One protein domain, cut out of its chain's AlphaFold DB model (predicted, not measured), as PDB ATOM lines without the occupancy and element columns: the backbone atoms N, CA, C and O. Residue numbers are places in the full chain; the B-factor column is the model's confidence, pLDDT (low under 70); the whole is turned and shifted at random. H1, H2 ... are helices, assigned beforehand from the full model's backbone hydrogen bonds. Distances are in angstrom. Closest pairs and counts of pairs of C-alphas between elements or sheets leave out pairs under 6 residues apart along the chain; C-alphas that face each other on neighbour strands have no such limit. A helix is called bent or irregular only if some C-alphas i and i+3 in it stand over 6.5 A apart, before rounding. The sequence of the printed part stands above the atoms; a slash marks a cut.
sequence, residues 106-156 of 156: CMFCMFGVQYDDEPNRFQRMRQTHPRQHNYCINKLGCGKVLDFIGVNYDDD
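AT A GLANCE: This is residues 106 to 156 of the 156 residues of the protein "PAPS_reduct domain-containing protein" of Candidatus Magnetoglobus multicellularis str. Araruama (UniProt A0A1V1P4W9). Three short helices follow one another round three sides of a U, with H2 as its base and H1 and H3 as its two arms. The long stretch without a named element, residues 106 to 120, passes over one face of this U, and after H3 the end of the chain folds back across the open side toward H1, reaching it near residue 153. The printed part has 51 residues with three named helices, in the order H1, H2, H3, and no named strand. The class is all helix, though under half of the residues, 25 of the 51, are in named elements. The whole is compact and rounded, with a radius of gyration of the C-alphas of 9.6 A and spans of 24 by 23 by 19 A.

HOW THE PARTS SIT: The longest helix is H2, residues 130 to 139, and it touches both other helices. H1, residues 121 to 128, touches H2, and the closest C-alphas of the two, those of Arg 126 and His 133, are 5.2 A apart. H1 and H2 run opposite ways at a steep tilt of 46 degrees, with their centres 10.1 A apart. H3, residues 142 to 148, touches H2 only at the corner by their link; the closest C-alphas, those of Ile 137 and Gly 143, are 4.4 A apart. H2 and H3 run the same way at a steep tilt of 64 degrees, with their centres 12.4 A apart. H1 and H3 are apart. In H1, H2 and H3 every pair of O of residue i and N of residue i+4 is within hydrogen-bond range.

IN THESE COORDINATES: H2, Pro 130 to Lys 139, measures 13.0 A from first to last C-alpha and begins with C-alpha 130 at (32.267, 234.015, 120.870). H1, Arg 121 to Thr 128, begins with C-alpha 121 at (28.565, 227.942, 130.941) and is 10.2 A long between its first and last C-alphas. H3, Cys 142 to Phe 148, is 9.9 A long in the same measure and ends with C-alpha 148 at (31.531, 212.467, 124.338). None of the three is bent.

THE WHOLE: The printed part runs from residue 106 to residue 156, the chain's last residue, and has no cut. Its two C-alphas farthest apart are those of Asp 117 and Lys 139, at 25.0 A, while the first and last printed C-alphas, Cys 106 and Asp 156, are 23.8 A apart. The links from H1 to H2, one residue, and from H2 to H3, two residues, are tight. The C-alphas of residues 106 to 120 lie 7 to 13 A from the mean of all C-alphas. The mean pLDDT of the printed part is 93.0, and one residue, 156, is under 70.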
ATOM      1  N   CYS A 106      36.682 229.137 136.393       92.25
ATOM      2  CA  CYS A 106      37.450 229.108 135.153       92.25
ATOM      3  C   CYS A 106      36.489 228.902 133.982       92.25
ATOM      4  O   CYS A 106      35.789 227.890 133.943       92.25
ATOM      5  N   MET A 107      36.518 229.826 133.025       90.56
ATOM      6  CA  MET A 107      35.648 229.792 131.854       90.56
ATOM      7  C   MET A 107      35.826 228.513 131.014       90.56
ATOM      8  O   MET A 107      34.861 228.005 130.466       90.56
ATOM      9  N   PHE A 108      37.027 227.925 130.990       92.31
ATOM     10  CA  PHE A 108      37.350 226.733 130.189       92.31
ATOM     11  C   PHE A 108      37.121 225.399 130.924       92.31
ATOM     12  O   PHE A 108      37.507 224.333 130.447       92.31
ATOM     13  N   CYS A 109      36.583 225.431 132.145       93.56
ATOM     14  CA  CYS A 109      36.501 224.244 132.987       93.56
ATOM     15  C   CYS A 109      35.257 223.410 132.674       93.56
ATOM     16  O   CYS A 109      34.147 223.793 133.039       93.56
ATOM     17  N   MET A 110      35.470 222.221 132.108       93.06
ATOM     18  CA  MET A 110      34.412 221.237 131.831       93.06
ATOM     19  C   MET A 110      33.977 220.441 133.071       93.06
ATOM     20  O   MET A 110      32.954 219.768 133.052       93.06
ATOM     21  N   PHE A 111      34.725 220.506 134.181       92.06
ATOM     22  CA  PHE A 111      34.315 219.814 135.405       92.06
ATOM     23  C   PHE A 111      32.985 220.369 135.924       92.06
ATOM     24  O   PHE A 111      32.878 221.557 136.246       92.06
ATOM     25  N   GLY A 112      32.014 219.464 136.052       91.12
ATOM     26  CA  GLY A 112      30.690 219.742 136.595       91.12
ATOM     27  C   GLY A 112      29.707 220.346 135.597       91.12
ATOM     28  O   GLY A 112      28.601 220.653 136.015       91.12
ATOM     29  N   VAL A 113      30.079 220.498 134.321       93.19
ATOM     30  CA  VAL A 113      29.215 221.108 133.296       93.19
ATOM     31  C   VAL A 113      27.890 220.361 133.105       93.19
ATOM     32  O   VAL A 113      26.879 220.981 132.824       93.19
ATOM     33  N   GLN A 114      27.859 219.050 133.350       92.06
ATOM     34  CA  GLN A 114      26.641 218.230 133.289       92.06
ATOM     35  C   GLN A 114      25.591 218.569 134.365       92.06
ATOM     36  O   GLN A 114      24.534 217.946 134.408       92.06
ATOM     37  N   TYR A 115      25.946 219.429 135.319       91.56
ATOM     38  CA  TYR A 115      25.077 219.882 136.402       91.56
ATOM     39  C   TYR A 115      24.770 221.379 136.289       91.56
ATOM     40  O   TYR A 115      24.189 221.932 137.216       91.56
ATOM     41  N   ASP A 116      25.225 222.035 135.219       91.81
ATOM     42  CA  ASP A 116      24.841 223.414 134.944       91.81
ATOM     43  C   ASP A 116      23.383 223.447 134.471       91.81
ATOM     44  O   ASP A 116      22.959 222.575 133.712       91.81
ATOM     45  N   ASP A 117      22.651 224.486 134.867       90.50
ATOM     46  CA  ASP A 117      21.366 224.820 134.251       90.50
ATOM     47  C   ASP A 117      21.561 225.269 132.797       90.50
ATOM     48  O   ASP A 117      22.637 225.752 132.426       90.50
ATOM     49  N   GLU A 118      20.509 225.166 131.985       90.94
ATOM     50  CA  GLU A 118      20.496 225.713 130.629       90.94
ATOM     51  C   GLU A 118      20.037 227.186 130.629       90.94
ATOM     52  O   GLU A 118      19.023 227.510 131.251       90.94
ATOM     53  N   PRO A 119      20.756 228.101 129.943       92.12
ATOM     54  CA  PRO A 119      21.976 227.860 129.173       92.12
ATOM     55  C   PRO A 119      23.204 227.615 130.068       92.12
ATOM     56  O   PRO A 119      23.519 228.403 130.969       92.12
ATOM     57  N   ASN A 120      23.965 226.558 129.770       92.94
ATOM     58  CA  ASN A 120      25.148 226.200 130.549       92.94
ATOM     59  C   ASN A 120      26.309 227.179 130.318       92.94
ATOM     60  O   ASN A 120      26.236 228.129 129.534       92.94
ATOM     61  N   ARG A 121      27.425 227.007 131.041       92.44
ATOM     62  CA  ARG A 121      28.565 227.942 130.941       92.44
ATOM     63  C   ARG A 121      29.163 228.070 129.531       92.44
ATOM     64  O   ARG A 121      29.678 229.141 129.218       92.44
ATOM     65  N   PHE A 122      29.115 227.032 128.691       95.31
ATOM     66  CA  PHE A 122      29.641 227.097 127.323       95.31
ATOM     67  C   PHE A 122      28.656 227.780 126.375       95.31
ATOM     68  O   PHE A 122      29.082 228.653 125.623       95.31
ATOM     69  N   GLN A 123      27.355 227.510 126.493       94.88
ATOM     70  CA  GLN A 123      26.316 228.246 125.756       94.88
ATOM     71  C   GLN A 123      26.356 229.748 126.101       94.88
ATOM     72  O   GLN A 123      26.451 230.609 125.228       94.88
ATOM     73  N   ARG A 124      26.467 230.090 127.393       92.31
ATOM     74  CA  ARG A 124      26.683 231.483 127.836       92.31
ATOM     75  C   ARG A 124      27.982 232.085 127.299       92.31
ATOM     76  O   ARG A 124      28.017 233.268 126.952       92.31
ATOM     77  N   MET A 125      29.066 231.308 127.221       94.06
ATOM     78  CA  MET A 125      30.331 231.776 126.637       94.06
ATOM     79  C   MET A 125      30.187 232.072 125.146       94.06
ATOM     80  O   MET A 125      30.771 233.042 124.678       94.06
ATOM     81  N   ARG A 126      29.411 231.280 124.402       95.19
ATOM     82  CA  ARG A 126      29.148 231.521 122.980       95.19
ATOM     83  C   ARG A 126      28.541 232.901 122.750       95.19
ATOM     84  O   ARG A 126      29.033 233.653 121.915       95.19
ATOM     85  N   GLN A 127      27.539 233.246 123.554       93.50
ATOM     86  CA  GLN A 127      26.819 234.515 123.455       93.50
ATOM     87  C   GLN A 127      27.677 235.699 123.925       93.50
ATOM     88  O   GLN A 127      27.755 236.727 123.259       93.50
ATOM     89  N   THR A 128      28.363 235.553 125.061       92.69
ATOM     90  CA  THR A 128      29.101 236.667 125.688       92.69
ATOM     91  C   THR A 128      30.530 236.846 125.160       92.69
ATOM     92  O   THR A 128      31.066 237.950 125.183       92.69
ATOM     93  N   HIS A 129      31.168 235.768 124.703       95.75
ATOM     94  CA  HIS A 129      32.592 235.687 124.363       95.75
ATOM     95  C   HIS A 129      32.836 234.715 123.182       95.75
ATOM     96  O   HIS A 129      33.569 233.727 123.325       95.75
ATOM     97  N   PRO A 130      32.271 234.972 121.984       96.50
ATOM     98  CA  PRO A 130      32.267 234.015 120.870       96.50
ATOM     99  C   PRO A 130      33.669 233.614 120.390       96.50
ATOM    100  O   PRO A 130      33.897 232.478 119.975       96.50
ATOM    101  N   ARG A 131      34.656 234.517 120.487       97.31
ATOM    102  CA  ARG A 131      36.053 234.200 120.139       97.31
ATOM    103  C   ARG A 131      36.655 233.175 121.100       97.31
ATOM    104  O   ARG A 131      37.352 232.260 120.664       97.31
ATOM    105  N   GLN A 132      36.388 233.325 122.396       97.00
ATOM    106  CA  GLN A 132      36.854 232.419 123.441       97.00
ATOM    107  C   GLN A 132      36.116 231.084 123.377       97.00
ATOM    108  O   GLN A 132      36.764 230.054 123.534       97.00
ATOM    109  N   HIS A 133      34.812 231.094 123.080       96.75
ATOM    110  CA  HIS A 133      34.045 229.874 122.814       96.75
ATOM    111  C   HIS A 133      34.662 229.095 121.653       96.75
ATOM    112  O   HIS A 133      35.098 227.966 121.853       96.75
ATOM    113  N   ASN A 134      34.850 229.734 120.495       96.81
ATOM    114  CA  ASN A 134      35.464 229.098 119.330       96.81
ATOM    115  C   ASN A 134      36.866 228.543 119.637       96.81
ATOM    116  O   ASN A 134      37.201 227.425 119.251       96.81
ATOM    117  N   TYR A 135      37.694 229.295 120.364       97.19
ATOM    118  CA  TYR A 135      39.005 228.811 120.790       97.19
ATOM    119  C   TYR A 135      38.890 227.583 121.708       97.19
ATOM    120  O   TYR A 135      39.578 226.584 121.501       97.19
ATOM    121  N   CYS A 136      37.995 227.623 122.692       95.50
ATOM    122  CA  CYS A 136      37.793 226.532 123.637       95.50
ATOM    123  C   CYS A 136      37.280 225.263 122.940       95.50
ATOM    124  O   CYS A 136      37.859 224.188 123.094       95.50
ATOM    125  N   ILE A 137      36.225 225.396 122.141       96.38
ATOM    126  CA  ILE A 137      35.577 224.279 121.457       96.38
ATOM    127  C   ILE A 137      36.506 223.693 120.390       96.38
ATOM    128  O   ILE A 137      36.800 222.497 120.433       96.38
ATOM    129  N   ASN A 138      37.051 224.534 119.503       96.19
ATOM    130  CA  ASN A 138      37.712 224.072 118.279       96.19
ATOM    131  C   ASN A 138      39.242 224.002 118.359       96.19
ATOM    132  O   ASN A 138      39.850 223.221 117.629       96.19
ATOM    133  N   LYS A 139      39.897 224.810 119.205       95.88
ATOM    134  CA  LYS A 139      41.372 224.814 119.315       95.88
ATOM    135  C   LYS A 139      41.871 224.012 120.509       95.88
ATOM    136  O   LYS A 139      42.821 223.252 120.355       95.88
ATOM    137  N   LEU A 140      41.233 224.152 121.671       93.75
ATOM    138  CA  LEU A 140      41.573 223.354 122.857       93.75
ATOM    139  C   LEU A 140      40.959 221.947 122.825       93.75
ATOM    140  O   LEU A 140      41.359 221.092 123.610       93.75
ATOM    141  N   GLY A 141      40.008 221.699 121.919       93.88
ATOM    142  CA  GLY A 141      39.368 220.397 121.755       93.88
ATOM    143  C   GLY A 141      38.298 220.091 122.802       93.88
ATOM    144  O   GLY A 141      37.937 218.927 122.960       93.88
ATOM    145  N   CYS A 142      37.773 221.104 123.505       95.00
ATOM    146  CA  CYS A 142      36.695 220.901 124.475       95.00
ATOM    147  C   CYS A 142      35.412 220.376 123.822       95.00
ATOM    148  O   CYS A 142      34.712 219.611 124.474       95.00
ATOM    149  N   GLY A 143      35.142 220.710 122.551       95.81
ATOM    150  CA  GLY A 143      33.972 220.195 121.825       95.81
ATOM    151  C   GLY A 143      33.928 218.668 121.827       95.81
ATOM    152  O   GLY A 143      32.971 218.085 122.313       95.81
ATOM    153  N   LYS A 144      35.049 218.018 121.481       95.69
ATOM    154  CA  LYS A 144      35.173 216.546 121.478       95.69
ATOM    155  C   LYS A 144      34.855 215.908 122.831       95.69
ATOM    156  O   LYS A 144      34.354 214.789 122.890       95.69
ATOM    157  N   VAL A 145      35.204 216.591 123.921       95.56
ATOM    158  CA  VAL A 145      34.929 216.113 125.280       95.56
ATOM    159  C   VAL A 145      33.455 216.300 125.616       95.56
ATOM    160  O   VAL A 145      32.854 215.380 126.159       95.56
ATOM    161  N   LEU A 146      32.889 217.465 125.293       95.88
ATOM    162  CA  LEU A 146      31.485 217.796 125.532       95.88
ATOM    163  C   LEU A 146      30.544 216.883 124.730       95.88
ATOM    164  O   LEU A 146      29.615 216.332 125.316       95.88
ATOM    165  N   ASP A 147      30.866 216.613 123.461       96.00
ATOM    166  CA  ASP A 147      30.173 215.633 122.613       96.00
ATOM    167  C   ASP A 147      30.187 214.241 123.266       96.00
ATOM    168  O   ASP A 147      29.152 213.592 123.404       96.00
ATOM    169  N   PHE A 148      31.363 213.790 123.727       95.75
ATOM    170  CA  PHE A 148      31.531 212.467 124.338       95.75
ATOM    171  C   PHE A 148      30.715 212.292 125.626       95.75
ATOM    172  O   PHE A 148      30.248 211.191 125.916       95.75
ATOM    173  N   ILE A 149      30.548 213.359 126.411       94.56
ATOM    174  CA  ILE A 149      29.754 213.328 127.647       94.56
ATOM    175  C   ILE A 149      28.287 213.724 127.437       94.56
ATOM    176  O   ILE A 149      27.543 213.777 128.418       94.56
ATOM    177  N   GLY A 150      27.872 213.987 126.191       94.38
ATOM    178  CA  GLY A 150      26.497 214.327 125.829       94.38
ATOM    179  C   GLY A 150      26.026 215.675 126.374       94.38
ATOM    180  O   GLY A 150      24.875 215.792 126.785       94.38
ATOM    181  N   VAL A 151      26.910 216.673 126.439       95.50
ATOM    182  CA  VAL A 151      26.577 218.025 126.914       95.50
ATOM    183  C   VAL A 151      26.539 218.977 125.729       95.50
ATOM    184  O   VAL A 151      27.557 219.171 125.072       95.50
ATOM    185  N   ASN A 152      25.381 219.598 125.496       94.81
ATOM    186  CA  ASN A 152      25.228 220.636 124.480       94.81
ATOM    187  C   ASN A 152      26.085 221.865 124.834       94.81
ATOM    188  O   ASN A 152      26.212 222.234 126.001       94.81
ATOM    189  N   TYR A 153      26.693 222.509 123.849       93.69
ATOM    190  CA  TYR A 153      27.470 223.744 124.014       93.69
ATOM    191  C   TYR A 153      27.184 224.777 122.923       93.69
ATOM    192  O   TYR A 153      27.869 225.806 122.856       93.69
ATOM    193  N   ASP A 154      26.170 224.497 122.110       87.19
ATOM    194  CA  ASP A 154      25.596 225.361 121.094       87.19
ATOM    195  C   ASP A 154      24.169 225.765 121.509       87.19
ATOM    196  O   ASP A 154      23.661 225.324 122.540       87.19
ATOM    197  N   ASP A 155      23.552 226.679 120.760       74.44
ATOM    198  CA  ASP A 155      22.229 227.236 121.085       74.44
ATOM    199  C   ASP A 155      21.057 226.403 120.500       74.44
ATOM    200  O   ASP A 155      19.914 226.847 120.588       74.44
ATOM    201  N   ASP A 156      21.347 225.237 119.899       58.31
ATOM    202  CA  ASP A 156      20.385 224.350 119.211       58.31
ATOM    203  C   ASP A 156      19.696 223.342 120.148       58.31
ATOM    204  O   ASP A 156      20.384 222.808 121.053       58.31
TER     205      ASP A 156